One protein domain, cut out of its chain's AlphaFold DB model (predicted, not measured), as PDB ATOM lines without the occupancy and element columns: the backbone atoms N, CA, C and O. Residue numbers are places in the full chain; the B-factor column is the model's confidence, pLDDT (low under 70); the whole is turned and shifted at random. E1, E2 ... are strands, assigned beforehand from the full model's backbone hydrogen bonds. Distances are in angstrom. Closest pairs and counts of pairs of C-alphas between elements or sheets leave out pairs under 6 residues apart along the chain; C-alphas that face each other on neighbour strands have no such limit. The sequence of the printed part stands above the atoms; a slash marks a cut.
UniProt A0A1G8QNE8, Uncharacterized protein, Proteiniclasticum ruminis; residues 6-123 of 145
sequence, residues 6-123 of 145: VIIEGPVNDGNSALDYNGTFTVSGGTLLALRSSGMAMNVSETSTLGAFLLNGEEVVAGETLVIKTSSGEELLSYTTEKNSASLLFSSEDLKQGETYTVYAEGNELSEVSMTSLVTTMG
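Overview. This is residues 6 to 123 of the 145 residues of an uncharacterized protein of Proteiniclasticum ruminis (UniProt A0A1G8QNE8). Two twisted sheets stand face to face as a sandwich, their strands crossed at 40 degrees: a larger one of E1, E2, E6, E3 and E9, and a smaller one of E5, E4, E7 and E8. Near its end E3 bends toward the smaller sheet, while two long links, residues 10 to 28 and 37 to 50, loop out largely on the side of the larger sheet away from the smaller one, the first of them reaching past the ends of the sheet's strands around Gly 15. The printed part has 118 residues with nine named strands, E1 to E9 along the chain, and no named helix; the class is all strand. The larger sheet, in the order E1, E2, E6, E3, E9, is mixed, and the smaller, in the order E5, E4, E7, E8, is antiparallel. The whole is compact, with a radius of gyration of the C-alphas of 13.0 A and spans of 36 by 34 by 23 A.

Along the chain. In the larger sheet, E1 is residues 6 to 9, beginning at C-alpha 6 (38.268, -28.219, 4.998). E2 is residues 29 to 36, 22.1 A long; E6, residues 85 to 92, 19.7 A; E3, residues 51 to 60, 21.7 A. E9, residues 119 to 122, ends at C-alpha 122 (54.660, -27.418, 18.917). In the smaller sheet, E5 is residues 75 to 80, 14.0 A; E4, residues 65 to 70, 16.6 A; E7, residues 100 to 105, 17.2 A; E8, residues 108 to 114, 18.2 A.

Arrangement. The larger sheet is twisted, with edge strands E1 and E9. E2 and E6 are antiparallel at 176 degrees, with N 34 and O 89 2.8 A apart. E6 and E3 are antiparallel, with N 55 and O 88 at 2.8 A. E1 is parallel to E2, with N 8 and O 33 at 2.8 A, and E9 is parallel to E3, with N 122 and O 54 at 2.8 A. E3 bends by 93 degrees at residue 57; beyond it the C-alphas of Glu 58 and Leu 110 of E8 are 6.6 A apart, the closest of the two strands. In the smaller sheet, E4 and E5 form a hairpin, with N 66 and O 79 at 2.8 A, and E7 and E8 another, with N 103 and O 111 at 2.9 A. E4 and E7 are antiparallel, with N 104 and O 67 at 2.8 A. E2 and E5 are near each other, while E1 and E5 are apart.

Size, cuts and confidence. The C-alphas farthest apart, those of Gly 15 and Ser 72, are 37.8 A apart. The printed part has no cut. The links E1 to E2 and E2 to E3 are long. Mean pLDDT of the printed part is 88.9; residues 11 to 19 and 37 to 40 are under 70.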
ATOM      1  N   VAL A   6      38.681 -29.458   4.336       93.88
ATOM      2  CA  VAL A   6      38.268 -28.219   4.998       93.88
ATOM      3  C   VAL A   6      39.492 -27.339   5.192       93.88
ATOM      4  O   VAL A   6      40.477 -27.767   5.788       93.88
ATOM      5  N   ILE A   7      39.402 -26.104   4.705       91.62
ATOM      6  CA  ILE A   7      40.424 -25.078   4.883       91.62
ATOM      7  C   ILE A   7      39.792 -23.894   5.604       91.62
ATOM      8  O   ILE A   7      38.743 -23.397   5.193       91.62
ATOM      9  N   ILE A   8      40.408 -23.478   6.706       89.00
ATOM     10  CA  ILE A   8      39.942 -22.381   7.546       89.00
ATOM     11  C   ILE A   8      41.057 -21.353   7.647       89.00
ATOM     12  O   ILE A   8      42.084 -21.603   8.266       89.00
ATOM     13  N   GLU A   9      40.824 -20.163   7.109       85.31
ATOM     14  CA  GLU A   9      41.675 -19.006   7.369       85.31
ATOM     15  C   GLU A   9      41.005 -18.101   8.394       85.31
ATOM     16  O   GLU A   9      40.186 -17.228   8.063       85.31
ATOM     17  N   GLY A  10      41.344 -18.360   9.656       73.06
ATOM     18  CA  GLY A  10      40.858 -17.629  10.812       73.06
ATOM     19  C   GLY A  10      41.203 -16.137  10.756       73.06
ATOM     20  O   GLY A  10      41.944 -15.667   9.888       73.06
ATOM     21  N   PRO A  11      40.628 -15.338  11.663       66.88
ATOM     22  CA  PRO A  11      40.909 -13.915  11.703       66.88
ATOM     23  C   PRO A  11      42.388 -13.651  12.031       66.88
ATOM     24  O   PRO A  11      43.011 -14.355  12.821       66.88
ATOM     25  N   VAL A  12      42.931 -12.585  11.443       63.94
ATOM     26  CA  VAL A  12      44.299 -12.095  11.703       63.94
ATOM     27  C   VAL A  12      44.437 -11.399  13.063       63.94
ATOM     28  O   VAL A  12      45.544 -11.061  13.464       63.94
ATOM     29  N   ASN A  13      43.335 -11.167  13.787       64.94
ATOM     30  CA  ASN A  13      43.388 -10.591  15.129       64.94
ATOM     31  C   ASN A  13      43.609 -11.681  16.194       64.94
ATOM     32  O   ASN A  13      43.105 -12.793  16.076       64.94
ATOM     33  N   ASP A  14      44.352 -11.367  17.255       61.59
ATOM     34  CA  ASP A  14      44.677 -12.316  18.341       61.59
ATOM     35  C   ASP A  14      43.500 -12.612  19.289       61.59
ATOM     36  O   ASP A  14      43.643 -13.334  20.275       61.59
ATOM     37  N   GLY A  15      42.330 -12.025  19.022       52.38
ATOM     38  CA  GLY A  15      41.150 -12.133  19.875       52.38
ATOM     39  C   GLY A  15      40.315 -13.394  19.656       52.38
ATOM     40  O   GLY A  15      39.465 -13.668  20.494       52.38
ATOM     41  N   ASN A  16      40.525 -14.145  18.566       55.72
ATOM     42  CA  ASN A  16      39.709 -15.311  18.210       55.72
ATOM     43  C   ASN A  16      40.551 -16.452  17.620       55.72
ATOM     44  O   ASN A  16      41.545 -16.228  16.927       55.72
ATOM     45  N   SER A  17      40.100 -17.689  17.835       59.19
ATOM     46  CA  SER A  17      40.701 -18.887  17.245       59.19
ATOM     47  C   SER A  17      40.054 -19.322  15.931       59.19
ATOM     48  O   SER A  17      38.887 -19.037  15.689       59.19
ATOM     49  N   ALA A  18      40.819 -19.993  15.058       61.31
ATOM     50  CA  ALA A  18      40.287 -20.587  13.824       61.31
ATOM     51  C   ALA A  18      39.350 -21.756  14.153       61.31
ATOM     52  O   ALA A  18      38.334 -21.949  13.491       61.31
ATOM     53  N   LEU A  19      39.675 -22.493  15.217       66.62
ATOM     54  CA  LEU A  19      38.772 -23.412  15.886       66.62
ATOM     55  C   LEU A  19      38.432 -22.829  17.255       66.62
ATOM     56  O   LEU A  19      39.257 -22.891  18.156       66.62
ATOM     57  N   ASP A  20      37.237 -22.264  17.406       70.06
ATOM     58  CA  ASP A  20      36.709 -21.786  18.687       70.06
ATOM     59  C   ASP A  20      35.514 -22.654  19.090       70.06
ATOM     60  O   ASP A  20      34.428 -22.569  18.509       70.06
ATOM     61  N   TYR A  21      35.743 -23.572  20.027       72.81
ATOM     62  CA  TYR A  21      34.729 -24.501  20.495       72.81
ATOM     63  C   TYR A  21      34.767 -24.622  22.019       72.81
ATOM     64  O   TYR A  21      35.809 -24.843  22.629       72.81
ATOM     65  N   ASN A  22      33.593 -24.537  22.643       75.50
ATOM     66  CA  ASN A  22      33.410 -24.820  24.064       75.50
ATOM     67  C   ASN A  22      32.966 -26.282  24.234       75.50
ATOM     68  O   ASN A  22      31.772 -26.565  24.356       75.50
ATOM     69  N   GLY A  23      33.911 -27.222  24.131       82.75
ATOM     70  CA  GLY A  23      33.620 -28.658  24.176       82.75
ATOM     71  C   GLY A  23      34.658 -29.510  23.451       82.75
ATOM     72  O   GLY A  23      35.848 -29.410  23.729       82.75
ATOM     73  N   THR A  24      34.208 -30.359  22.530       83.69
ATOM     74  CA  THR A  24      35.064 -31.290  21.784       83.69
ATOM     75  C   THR A  24      34.937 -31.036  20.289       83.69
ATOM     76  O   THR A  24      33.829 -30.982  19.755       83.69
ATOM     77  N   PHE A  25      36.071 -30.944  19.605       87.69
ATOM     78  CA  PHE A  25      36.143 -30.951  18.152       87.69
ATOM     79  C   PHE A  25      36.920 -32.181  17.686       87.69
ATOM     80  O   PHE A  25      38.145 -32.244  17.778       87.69
ATOM     81  N   THR A  26      36.176 -33.181  17.217       89.94
ATOM     82  CA  THR A  26      36.704 -34.474  16.774       89.94
ATOM     83  C   THR A  26      36.856 -34.494  15.257       89.94
ATOM     84  O   THR A  26      35.905 -34.195  14.523       89.94
ATOM     85  N   VAL A  27      38.025 -34.910  14.774       90.00
ATOM     86  CA  VAL A  27      38.277 -35.222  13.363       90.00
ATOM     87  C   VAL A  27      38.466 -36.731  13.215       90.00
ATOM     88  O   VAL A  27      39.293 -37.332  13.895       90.00
ATOM     89  N   SER A  28      37.658 -37.351  12.357       91.25
ATOM     90  CA  SER A  28      37.642 -38.800  12.143       91.25
ATOM     91  C   SER A  28      37.668 -39.218  10.670       91.25
ATOM     92  O   SER A  28      37.414 -40.380  10.371       91.25
ATOM     93  N   GLY A  29      37.904 -38.278   9.757       92.06
ATOM     94  CA  GLY A  29      38.034 -38.537   8.323       92.06
ATOM     95  C   GLY A  29      38.358 -37.259   7.550       92.06
ATOM     96  O   GLY A  29      37.938 -36.170   7.962       92.06
ATOM     97  N   GLY A  30      39.053 -37.406   6.420       94.06
ATOM     98  CA  GLY A  30      39.424 -36.305   5.522       94.06
ATOM     99  C   GLY A  30      40.636 -35.477   5.967       94.06
ATOM    100  O   GLY A  30      41.443 -35.915   6.782       94.06
ATOM    101  N   THR A  31      40.747 -34.266   5.415       95.75
ATOM    102  CA  THR A  31      41.882 -33.353   5.618       95.75
ATOM    103  C   THR A  31      41.405 -31.998   6.126       95.75
ATOM    104  O   THR A  31      40.526 -31.371   5.530       95.75
ATOM    105  N   LEU A  32      42.012 -31.524   7.209       95.38
ATOM    106  CA  LEU A  32      41.760 -30.218   7.809       95.38
ATOM    107  C   LEU A  32      43.036 -29.379   7.786       95.38
ATOM    108  O   LEU A  32      44.056 -29.800   8.329       95.38
ATOM    109  N   LEU A  33      42.936 -28.170   7.244       94.69
ATOM    110  CA  LEU A  33      43.920 -27.103   7.384       94.69
ATOM    111  C   LEU A  33      43.265 -25.917   8.096       94.69
ATOM    112  O   LEU A  33      42.230 -25.427   7.649       94.69
ATOM    113  N   ALA A  34      43.861 -25.429   9.179       91.44
ATOM    114  CA  ALA A  34      43.434 -24.197   9.827       91.44
ATOM    115  C   ALA A  34      44.631 -23.274  10.092       91.44
ATOM    116  O   ALA A  34      45.569 -23.636  10.797       91.44
ATOM    117  N   LEU A  35      44.567 -22.071   9.529       89.44
ATOM    118  CA  LEU A  35      45.570 -21.012   9.608       89.44
ATOM    119  C   LEU A  35      45.007 -19.839  10.417       89.44
ATOM    120  O   LEU A  35      43.843 -19.472  10.244       89.44
ATOM    121  N   ARG A  36      45.797 -19.250  11.319       78.62
ATOM    122  CA  ARG A  36      45.377 -18.084  12.135       78.62
ATOM    123  C   ARG A  36      46.549 -17.339  12.771       78.62
ATOM    124  O   ARG A  36      47.677 -17.823  12.750       78.62
ATOM    125  N   SER A  37      46.261 -16.188  13.385       69.81
ATOM    126  CA  SER A  37      47.140 -15.502  14.350       69.81
ATOM    127  C   SER A  37      47.555 -16.427  15.512       69.81
ATOM    128  O   SER A  37      46.992 -17.507  15.676       69.81
ATOM    129  N   SER A  38      48.557 -16.072  16.320       63.97
ATOM    130  CA  SER A  38      49.109 -16.970  17.353       63.97
ATOM    131  C   SER A  38      48.370 -16.915  18.704       63.97
ATOM    132  O   SER A  38      48.489 -17.853  19.493       63.97
ATOM    133  N   GLY A  39      47.521 -15.911  18.975       62.75
ATOM    134  CA  GLY A  39      46.796 -15.789  20.257       62.75
ATOM    135  C   GLY A  39      45.603 -16.746  20.423       62.75
ATOM    136  O   GLY A  39      44.663 -16.651  19.646       62.75
ATOM    137  N   MET A  40      45.622 -17.681  21.388       67.38
ATOM    138  CA  MET A  40      44.574 -18.702  21.664       67.38
ATOM    139  C   MET A  40      44.408 -19.851  20.641       67.38
ATOM    140  O   MET A  40      43.283 -20.240  20.334       67.38
ATOM    141  N   ALA A  41      45.485 -20.418  20.090       74.56
ATOM    142  CA  ALA A  41      45.376 -21.487  19.086       74.56
ATOM    143  C   ALA A  41      44.911 -22.793  19.735       74.56
ATOM    144  O   ALA A  41      45.525 -23.248  20.699       74.56
ATOM    145  N   MET A  42      43.854 -23.404  19.196       81.88
ATOM    146  CA  MET A  42      43.376 -24.709  19.652       81.88
ATOM    147  C   MET A  42      43.650 -25.787  18.609       81.88
ATOM    148  O   MET A  42      43.449 -25.588  17.411       81.88
ATOM    149  N   ASN A  43      44.124 -26.933  19.093       86.75
ATOM    150  CA  ASN A  43      44.270 -28.147  18.301       86.75
ATOM    151  C   ASN A  43      42.915 -28.879  18.210       86.75
ATOM    152  O   ASN A  43      41.930 -28.450  18.807       86.75
ATOM    153  N   VAL A  44      42.849 -29.998  17.490       89.56
ATOM    154  CA  VAL A  44      41.715 -30.928  17.594       89.56
ATOM    155  C   VAL A  44      41.714 -31.607  18.965       89.56
ATOM    156  O   VAL A  44      42.736 -31.705  19.642       89.56
ATOM    157  N   SER A  45      40.561 -32.114  19.390       89.19
ATOM    158  CA  SER A  45      40.466 -32.845  20.657       89.19
ATOM    159  C   SER A  45      41.103 -34.234  20.560       89.19
ATOM    160  O   SER A  45      41.001 -34.879  19.516       89.19
ATOM    161  N   GLU A  46      41.652 -34.749  21.667       88.50
ATOM    162  CA  GLU A  46      42.298 -36.079  21.755       88.50
ATOM    163  C   GLU A  46      41.380 -37.252  21.367       88.50
ATOM    164  O   GLU A  46      41.849 -38.329  21.023       88.50
ATOM    165  N   THR A  47      40.060 -37.047  21.373       86.81
ATOM    166  CA  THR A  47      39.073 -38.021  20.866       86.81
ATOM    167  C   THR A  47      39.115 -38.220  19.343       86.81
ATOM    168  O   THR A  47      38.388 -39.066  18.826       86.81
ATOM    169  N   SER A  48      39.880 -37.400  18.615       89.06
ATOM    170  CA  SER A  48      40.071 -37.518  17.164       89.06
ATOM    171  C   SER A  48      40.782 -38.821  16.819       89.06
ATOM    172  O   SER A  48      41.650 -39.278  17.555       89.06
ATOM    173  N   THR A  49      40.410 -39.427  15.693       90.69
ATOM    174  CA  THR A  49      40.993 -40.704  15.253       90.69
ATOM    175  C   THR A  49      42.082 -40.522  14.203       90.69
ATOM    176  O   THR A  49      42.748 -41.494  13.859       90.69
ATOM    177  N   LEU A  50      42.249 -39.304  13.682       93.81
ATOM    178  CA  LEU A  50      43.299 -38.950  12.729       93.81
ATOM    179  C   LEU A  50      44.466 -38.264  13.426       93.81
ATOM    180  O   LEU A  50      44.290 -37.636  14.474       93.81
ATOM    181  N   GLY A  51      45.643 -38.338  12.803       96.06
ATOM    182  CA  GLY A  51      46.781 -37.542  13.226       96.06
ATOM    183  C   GLY A  51      46.495 -36.050  13.060       96.06
ATOM    184  O   GLY A  51      45.840 -35.632  12.100       96.06
ATOM    185  N   ALA A  52      46.976 -35.241  13.999       96.88
ATOM    186  CA  ALA A  52      46.904 -33.790  13.925       96.88
ATOM    187  C   ALA A  52      48.113 -33.132  14.583       96.88
ATOM    188  O   ALA A  52      48.547 -33.554  15.656       96.88
ATOM    189  N   PHE A  53      48.609 -32.051  13.991       95.56
ATOM    190  CA  PHE A  53      49.565 -31.180  14.654       95.56
ATOM    191  C   PHE A  53      49.132 -29.722  14.630       95.56
ATOM    192  O   PHE A  53      48.582 -29.244  13.643       95.56
ATOM    193  N   LEU A  54      49.435 -29.012  15.714       93.25
ATOM    194  CA  LEU A  54      49.373 -27.558  15.795       93.25
ATOM    195  C   LEU A  54      50.797 -27.009  15.918       93.25
ATOM    196  O   LEU A  54      51.468 -27.263  16.916       93.25
ATOM    197  N   LEU A  55      51.233 -26.243  14.928       91.75
ATOM    198  CA  LEU A  55      52.504 -25.528  14.894       91.75
ATOM    199  C   LEU A  55      52.253 -24.047  15.196       91.75
ATOM    200  O   LEU A  55      51.492 -23.395  14.485       91.75
ATOM    201  N   ASN A  56      52.866 -23.519  16.256       88.94
ATOM    202  CA  ASN A  56      52.762 -22.110  16.645       88.94
ATOM    203  C   ASN A  56      54.084 -21.373  16.437       88.94
ATOM    204  O   ASN A  56      55.147 -21.935  16.685       88.94
ATOM    205  N   GLY A  57      54.004 -20.085  16.114       83.81
ATOM    206  CA  GLY A  57      55.166 -19.196  16.065       83.81
ATOM    207  C   GLY A  57      55.885 -19.164  14.719       83.81
ATOM    208  O   GLY A  57      56.784 -18.347  14.565       83.81
ATOM    209  N   GLU A  58      55.453 -19.984  13.762       86.19
ATOM    210  CA  GLU A  58      55.898 -19.911  12.372       86.19
ATOM    211  C   GLU A  58      54.919 -19.054  11.569       86.19
ATOM    212  O   GLU A  58      53.706 -19.298  11.595       86.19
ATOM    213  N   GLU A  59      55.444 -18.031  10.893       88.19
ATOM    214  CA  GLU A  59      54.650 -17.139  10.053       88.19
ATOM    215  C   GLU A  59      54.554 -17.687   8.625       88.19
ATOM    216  O   GLU A  59      55.545 -18.127   8.049       88.19
ATOM    217  N   VAL A  60      53.350 -17.631   8.056       90.62
ATOM    218  CA  VAL A  60      53.106 -17.830   6.621       90.62
ATOM    219  C   VAL A  60      52.414 -16.574   6.113       90.62
ATOM    220  O   VAL A  60      51.369 -16.189   6.649       90.62
ATOM    221  N   VAL A  61      52.995 -15.921   5.112       91.69
ATOM    222  CA  VAL A  61      52.528 -14.628   4.597       91.69
ATOM    223  C   VAL A  61      51.472 -14.833   3.513       91.69
ATOM    224  O   VAL A  61      51.534 -15.780   2.735       91.69
ATOM    225  N   ALA A  62      50.496 -13.924   3.433       92.62
ATOM    226  CA  ALA A  62      49.502 -13.915   2.363       92.62
ATOM    227  C   ALA A  62      50.163 -14.013   0.973       92.62
ATOM    228  O   ALA A  62      51.030 -13.210   0.625       92.62
ATOM    229  N   GLY A  63      49.712 -14.975   0.171       94.56
ATOM    230  CA  GLY A  63      50.235 -15.275  -1.159       94.56
ATOM    231  C   GLY A  63      51.341 -16.332  -1.197       94.56
ATOM    232  O   GLY A  63      51.652 -16.800  -2.289       94.56
ATOM    233  N   GLU A  64      51.905 -16.745  -0.058       96.69
ATOM    234  CA  GLU A  64      52.883 -17.836  -0.016       96.69
ATOM    235  C   GLU A  64      52.211 -19.202  -0.152       96.69
ATOM    236  O   GLU A  64      51.107 -19.443   0.351       96.69
ATOM    237  N   THR A  65      52.905 -20.128  -0.815       96.94
ATOM    238  CA  THR A  65      52.462 -21.523  -0.892       96.94
ATOM    239  C   THR A  65      52.980 -22.315   0.302       96.94
ATOM    240  O   THR A  65      54.183 -22.552   0.426       96.94
ATOM    241  N   LEU A  66      52.059 -22.753   1.158       96.94
ATOM    242  CA  LEU A  66      52.300 -23.690   2.245       96.94
ATOM    243  C   LEU A  66      52.316 -25.123   1.707       96.94
ATOM    244  O   LEU A  66      51.367 -25.553   1.047       96.94
ATOM    245  N   VAL A  67      53.353 -25.884   2.044       98.12
ATOM    246  CA  VAL A  67      53.486 -27.293   1.662       98.12
ATOM    247  C   VAL A  67      53.842 -28.137   2.877       98.12
ATOM    248  O   VAL A  67      54.720 -27.774   3.654       98.12
ATOM    249  N   ILE A  68      53.179 -29.283   3.031       98.19
ATOM    250  CA  ILE A  68      53.477 -30.262   4.083       98.19
ATOM    251  C   ILE A  68      53.961 -31.539   3.413       98.19
ATOM    252  O   ILE A  68      53.261 -32.088   2.558       98.19
ATOM    253  N   LYS A  69      55.148 -32.010   3.801       98.50
ATOM    254  CA  LYS A  69      55.774 -33.201   3.221       98.50
ATOM    255  C   LYS A  69      56.049 -34.276   4.256       98.50
ATOM    256  O   LYS A  69      56.316 -33.974   5.416       98.50
ATOM    257  N   THR A  70      56.018 -35.527   3.821       97.88
ATOM    258  CA  THR A  70      56.586 -36.653   4.569       97.88
ATOM    259  C   THR A  70      58.117 -36.600   4.539       97.88
ATOM    260  O   THR A  70      58.719 -35.918   3.708       97.88
ATOM    261  N   SER A  71      58.762 -37.405   5.383       95.50
ATOM    262  CA  SER A  71      60.219 -37.600   5.370       95.50
ATOM    263  C   SER A  71      60.773 -38.172   4.053       95.50
ATOM    264  O   SER A  71      61.956 -38.001   3.761       95.50
ATOM    265  N   SER A  72      59.942 -38.823   3.229       96.44
ATOM    266  CA  SER A  72      60.316 -39.286   1.883       96.44
ATOM    267  C   SER A  72      60.169 -38.206   0.803       96.44
ATOM    268  O   SER A  72      60.532 -38.448  -0.349       96.44
ATOM    269  N   GLY A  73      59.657 -37.024   1.159       96.31
ATOM    270  CA  GLY A  73      59.423 -35.903   0.251       96.31
ATOM    271  C   GLY A  73      58.071 -35.934  -0.468       96.31
ATOM    272  O   GLY A  73      57.853 -35.118  -1.363       96.31
ATOM    273  N   GLU A  74      57.168 -36.846  -0.095       97.69
ATOM    274  CA  GLU A  74      55.796 -36.884  -0.616       97.69
ATOM    275  C   GLU A  74      54.987 -35.705  -0.068       97.69
ATOM    276  O   GLU A  74      54.991 -35.451   1.134       97.69
ATOM    277  N   GLU A  75      54.293 -34.984  -0.947       97.75
ATOM    278  CA  GLU A  75      53.444 -33.851  -0.574       97.75
ATOM    279  C   GLU A  75      52.072 -34.337  -0.103       97.75
ATOM    280  O   GLU A  75      51.325 -34.945  -0.864       97.75
ATOM    281  N   LEU A  76      51.732 -34.028   1.151       97.12
ATOM    282  CA  LEU A  76      50.424 -34.325   1.744       97.12
ATOM    283  C   LEU A  76      49.413 -33.200   1.512       97.12
ATOM    284  O   LEU A  76      48.205 -33.423   1.482       97.12
ATOM    285  N   LEU A  77      49.910 -31.970   1.398       97.19
ATOM    286  CA  LEU A  77      49.118 -30.771   1.170       97.19
ATOM    287  C   LEU A  77      49.985 -29.724   0.471       97.19
ATOM    288  O   LEU A  77      51.142 -29.535   0.843       97.19
ATOM    289  N   SER A  78      49.386 -29.009  -0.479       97.25
ATOM    290  CA  SER A  78      49.907 -27.765  -1.043       97.25
ATOM    291  C   SER A  78      48.766 -26.752  -1.117       97.25
ATOM    292  O   SER A  78      47.710 -27.051  -1.681       97.25
ATOM    293  N   TYR A  79      48.935 -25.591  -0.485       96.81
ATOM    294  CA  TYR A  79      47.899 -24.565  -0.381       96.81
ATOM    295  C   TYR A  79      48.506 -23.161  -0.330       96.81
ATOM    296  O   TYR A  79      49.368 -22.884   0.499       96.81
ATOM    297  N   THR A  80      48.033 -22.258  -1.184       95.50
ATOM    298  CA  THR A  80      48.415 -20.841  -1.142       95.50
ATOM    299  C   THR A  80      47.518 -20.101  -0.156       95.50
ATOM    300  O   THR A  80      46.308 -20.050  -0.364       95.50
ATOM    301  N   THR A  81      48.100 -19.534   0.902       91.44
ATOM    302  CA  THR A  81      47.325 -18.809   1.921       91.44
ATOM    303  C   THR A  81      46.857 -17.450   1.400       91.44
ATOM    304  O   THR A  81      47.619 -16.725   0.762       91.44
ATOM    305  N   GLU A  82      45.613 -17.061   1.676       90.44
ATOM    306  CA  GLU A  82      45.076 -15.742   1.311       90.44
ATOM    307  C   GLU A  82      45.353 -14.685   2.397       90.44
ATOM    308  O   GLU A  82      45.222 -13.482   2.152       90.44
ATOM    309  N   LYS A  83      45.762 -15.114   3.599       87.88
ATOM    310  CA  LYS A  83      46.030 -14.251   4.761       87.88
ATOM    311  C   LYS A  83      47.337 -14.609   5.458       87.88
ATOM    312  O   LYS A  83      47.785 -15.753   5.419       87.88
ATOM    313  N   ASN A  84      47.903 -13.637   6.175       89.06
ATOM    314  CA  ASN A  84      48.998 -13.911   7.100       89.06
ATOM    315  C   ASN A  84      48.509 -14.820   8.234       89.06
ATOM    316  O   ASN A  84      47.414 -14.635   8.773       89.06
ATOM    317  N   SER A  85      49.350 -15.763   8.633       88.38
ATOM    318  CA  SER A  85      49.110 -16.655   9.761       88.38
ATOM    319  C   SER A  85      50.375 -16.796  10.596       88.38
ATOM    320  O   SER A  85      51.468 -16.666  10.068       88.38
ATOM    321  N   ALA A  86      50.218 -17.043  11.892       87.75
ATOM    322  CA  ALA A  86      51.304 -17.299  12.845       87.75
ATOM    323  C   ALA A  86      51.116 -18.640  13.586       87.75
ATOM    324  O   ALA A  86      51.805 -18.943  14.567       87.75
ATOM    325  N   SER A  87      50.108 -19.414  13.180       89.44
ATOM    326  CA  SER A  87      49.902 -20.789  13.607       89.44
ATOM    327  C   SER A  87      49.173 -21.591  12.534       89.44
ATOM    328  O   SER A  87      48.336 -21.063  11.794       89.44
ATOM    329  N   LEU A  88      49.502 -22.878  12.497       92.38
ATOM    330  CA  LEU A  88      49.055 -23.865  11.528       92.38
ATOM    331  C   LEU A  88      48.564 -25.105  12.275       92.38
ATOM    332  O   LEU A  88      49.347 -25.787  12.928       92.38
ATOM    333  N   LEU A  89      47.283 -25.425  12.139       94.06
ATOM    334  CA  LEU A  89      46.735 -26.728  12.487       94.06
ATOM    335  C   LEU A  89      46.535 -27.540  11.210       94.06
ATOM    336  O   LEU A  89      45.826 -27.108  10.301       94.06
ATOM    337  N   PHE A  90      47.108 -28.735  11.178       96.69
ATOM    338  CA  PHE A  90      46.886 -29.699  10.113       96.69
ATOM    339  C   PHE A  90      46.448 -31.044  10.689       96.69
ATOM    340  O   PHE A  90      47.038 -31.532  11.649       96.69
ATOM    341  N   SER A  91      45.415 -31.647  10.101       97.31
ATOM    342  CA  SER A  91      44.989 -33.018  10.389       97.31
ATOM    343  C   SER A  91      44.701 -33.754   9.087       97.31
ATOM    344  O   SER A  91      44.082 -33.196   8.184       97.31
ATOM    345  N   SER A  92      45.163 -34.999   8.984       96.69
ATOM    346  CA  SER A  92      44.959 -35.850   7.809       96.69
ATOM    347  C   SER A  92      45.022 -37.324   8.198       96.69
ATOM    348  O   SER A  92      45.618 -37.687   9.214       96.69
ATOM    349  N   GLU A  93      44.448 -38.180   7.356       95.19
ATOM    350  CA  GLU A  93      44.557 -39.642   7.454       95.19
ATOM    351  C   GLU A  93      46.004 -40.124   7.253       95.19
ATOM    352  O   GLU A  93      46.395 -41.171   7.772       95.19
ATOM    353  N   ASP A  94      46.820 -39.316   6.575       95.69
ATOM    354  CA  ASP A  94      48.225 -39.616   6.287       95.69
ATOM    355  C   ASP A  94      49.184 -39.218   7.421       95.69
ATOM    356  O   ASP A  94      50.363 -39.593   7.405       95.69
ATOM    357  N   LEU A  95      48.690 -38.489   8.431       97.06
ATOM    358  CA  LEU A  95      49.454 -38.179   9.634       97.06
ATOM    359  C   LEU A  95      49.433 -39.363  10.603       97.06
ATOM    360  O   LEU A  95      48.379 -39.782  11.084       97.06
ATOM    361  N   LYS A  96      50.617 -39.871  10.941       96.12
ATOM    362  CA  LYS A  96      50.804 -41.058  11.775       96.12
ATOM    363  C   LYS A  96      51.665 -40.724  12.981       96.12
ATOM    364  O   LYS A  96      52.662 -40.015  12.883       96.12
ATOM    365  N   GLN A  97      51.283 -41.273  14.130       95.56
ATOM    366  CA  GLN A  97      52.122 -41.220  15.320       95.56
ATOM    367  C   GLN A  97      53.451 -41.943  15.058       95.56
ATOM    368  O   GLN A  97      53.464 -43.043  14.510       95.56
ATOM    369  N   GLY A  98      54.552 -41.339  15.502       96.19
ATOM    370  CA  GLY A  98      55.913 -41.844  15.336       96.19
ATOM    371  C   GLY A  98      56.608 -41.382  14.054       96.19
ATOM    372  O   GLY A  98      57.806 -41.607  13.928       96.19
ATOM    373  N   GLU A  99      55.891 -40.722  13.142       97.81
ATOM    374  CA  GLU A  99      56.446 -40.197  11.894       97.81
ATOM    375  C   GLU A  99      56.821 -38.713  12.008       97.81
ATOM    376  O   GLU A  99      56.350 -37.987  12.893       97.81
ATOM    377  N   THR A 100      57.659 -38.266  11.073       97.69
ATOM    378  CA  THR A 100      58.105 -36.875  10.955       97.69
ATOM    379  C   THR A 100      57.647 -36.268   9.633       97.69
ATOM    380  O   THR A 100      57.684 -36.921   8.586       97.69
ATOM    381  N   TYR A 101      57.251 -35.001   9.697       98.19
ATOM    382  CA  TYR A 101      56.771 -34.211   8.571       98.19
ATOM    383  C   TYR A 101      57.485 -32.867   8.533       98.19
ATOM    384  O   TYR A 101      57.877 -32.352   9.575       98.19
ATOM    385  N   THR A 102      57.599 -32.268   7.357       98.06
ATOM    386  CA  THR A 102      58.250 -30.965   7.197       98.06
ATOM    387  C   THR A 102      57.283 -29.965   6.587       98.06
ATOM    388  O   THR A 102      56.585 -30.269   5.614       98.06
ATOM    389  N   VAL A 103      57.226 -28.779   7.184       97.56
ATOM    390  CA  VAL A 103      56.385 -27.663   6.755       97.56
ATOM    391  C   VAL A 103      57.247 -26.660   6.003       97.56
ATOM    392  O   VAL A 103      58.295 -26.249   6.497       97.56
ATOM    393  N   TYR A 104      56.786 -26.248   4.826       97.31
ATOM    394  CA  TYR A 104      57.451 -25.275   3.969       97.31
ATOM    395  C   TYR A 104      56.522 -24.110   3.641       97.31
ATOM    396  O   TYR A 104      55.344 -24.342   3.385       97.31
ATOM    397  N   ALA A 105      57.063 -22.897   3.544       96.50
ATOM    398  CA  ALA A 105      56.386 -21.740   2.962       96.50
ATOM    399  C   ALA A 105      57.241 -21.139   1.847       96.50
ATOM    400  O   ALA A 105      58.430 -20.868   2.026       96.50
ATOM    401  N   GLU A 106      56.644 -20.991   0.665       96.44
ATOM    402  CA  GLU A 106      57.309 -20.472  -0.537       96.44
ATOM    403  C   GLU A 106      58.642 -21.188  -0.840       96.44
ATOM    404  O   GLU A 106      59.647 -20.598  -1.231       96.44
ATOM    405  N   GLY A 107      58.663 -22.504  -0.602       95.81
ATOM    406  CA  GLY A 107      59.835 -23.361  -0.798       95.81
ATOM    407  C   GLY A 107      60.896 -23.294   0.307       95.81
ATOM    408  O   GLY A 107      61.850 -24.069   0.254       95.81
ATOM    409  N   ASN A 108      60.736 -22.437   1.316       96.19
ATOM    410  CA  ASN A 108      61.613 -22.385   2.484       96.19
ATOM    411  C   ASN A 108      61.091 -23.315   3.576       96.19
ATOM    412  O   ASN A 108      59.896 -23.334   3.857       96.19
ATOM    413  N   GLU A 109      61.983 -24.085   4.192       96.62
ATOM    414  CA  GLU A 109      61.634 -24.915   5.345       96.62
ATOM    415  C   GLU A 109      61.325 -24.025   6.552       96.62
ATOM    416  O   GLU A 109      62.152 -23.200   6.939       96.62
ATOM    417  N   LEU A 110      60.136 -24.199   7.130       94.12
ATOM    418  CA  LEU A 110      59.713 -23.511   8.348       94.12
ATOM    419  C   LEU A 110      59.997 -24.357   9.584       94.12
ATOM    420  O   LEU A 110      60.576 -23.884  10.557       94.12
ATOM    421  N   SER A 111      59.563 -25.620   9.568       95.62
ATOM    422  CA  SER A 111      59.656 -26.471  10.750       95.62
ATOM    423  C   SER A 111      59.597 -27.953  10.414       95.62
ATOM    424  O   SER A 111      58.887 -28.376   9.498       95.62
ATOM    425  N   GLU A 112      60.287 -28.743  11.229       96.12
ATOM    426  CA  GLU A 112      60.146 -30.192  11.285       96.12
ATOM    427  C   GLU A 112      59.191 -30.571  12.430       96.12
ATOM    428  O   GLU A 112      59.338 -30.138  13.574       96.12
ATOM    429  N   VAL A 113      58.190 -31.389  12.114       95.75
ATOM    430  CA  VAL A 113      57.122 -31.837  13.005       95.75
ATOM    431  C   VAL A 113      57.293 -33.321  13.296       95.75
ATOM    432  O   VAL A 113      56.967 -34.163  12.462       95.75
ATOM    433  N   SER A 114      57.746 -33.664  14.502       95.81
ATOM    434  CA  SER A 114      57.760 -35.053  14.977       95.81
ATOM    435  C   SER A 114      56.463 -35.394  15.720       95.81
ATOM    436  O   SER A 114      56.199 -34.868  16.804       95.81
ATOM    437  N   MET A 115      55.664 -36.317  15.180       95.31
ATOM    438  CA  MET A 115      54.380 -36.737  15.759       95.31
ATOM    439  C   MET A 115      54.572 -37.691  16.947       95.31
ATOM    440  O   MET A 115      54.364 -38.899  16.846       95.31
ATOM    441  N   THR A 116      54.972 -37.165  18.106       92.62
ATOM    442  CA  THR A 116      55.178 -37.975  19.329       92.62
ATOM    443  C   THR A 116      53.880 -38.575  19.891       92.62
ATOM    444  O   THR A 116      53.889 -39.653  20.493       92.62
ATOM    445  N   SER A 117      52.748 -37.924  19.622       94.31
ATOM    446  CA  SER A 117      51.386 -38.379  19.904       94.31
ATOM    447  C   SER A 117      50.502 -38.208  18.669       94.31
ATOM    448  O   SER A 117      50.846 -37.476  17.741       94.31
ATOM    449  N   LEU A 118      49.339 -38.871  18.660       93.44
ATOM    450  CA  LEU A 118      48.370 -38.737  17.568       93.44
ATOM    451  C   LEU A 118      47.925 -37.277  17.372       93.44
ATOM    452  O   LEU A 118      47.768 -36.830  16.245       93.44
ATOM    453  N   VAL A 119      47.791 -36.520  18.462       95.06
ATOM    454  CA  VAL A 119      47.581 -35.069  18.448       95.06
ATOM    455  C   VAL A 119      48.804 -34.412  19.080       95.06
ATOM    456  O   VAL A 119      49.075 -34.649  20.255       95.06
ATOM    457  N   THR A 120      49.564 -33.633  18.312       93.50
ATOM    458  CA  THR A 120      50.824 -32.999  18.744       93.50
ATOM    459  C   THR A 120      50.710 -31.472  18.689       93.50
ATOM    460  O   THR A 120      50.098 -30.917  17.784       93.50
ATOM    461  N   THR A 121      51.304 -30.754  19.641       91.62
ATOM    462  CA  THR A 121      51.403 -29.285  19.592       91.62
ATOM    463  C   THR A 121      52.846 -28.857  19.784       91.62
ATOM    464  O   THR A 121      53.541 -29.378  20.651       91.62
ATOM    465  N   MET A 122      53.288 -27.905  18.967       89.69
ATOM    466  CA  MET A 122      54.660 -27.418  18.917       89.69
ATOM    467  C   MET A 122      54.709 -25.888  18.874       89.69
ATOM    468  O   MET A 122      53.727 -25.220  18.535       89.69
ATOM    469  N   GLY A 123      55.881 -25.348  19.213       82.50
ATOM    470  CA  GLY A 123      56.124 -23.910  19.286       82.50
ATOM    471  C   GLY A 123      55.597 -23.259  20.568       82.50
ATOM    472  O   GLY A 123      54.894 -23.874  21.374       82.50
TER     473      GLY A 123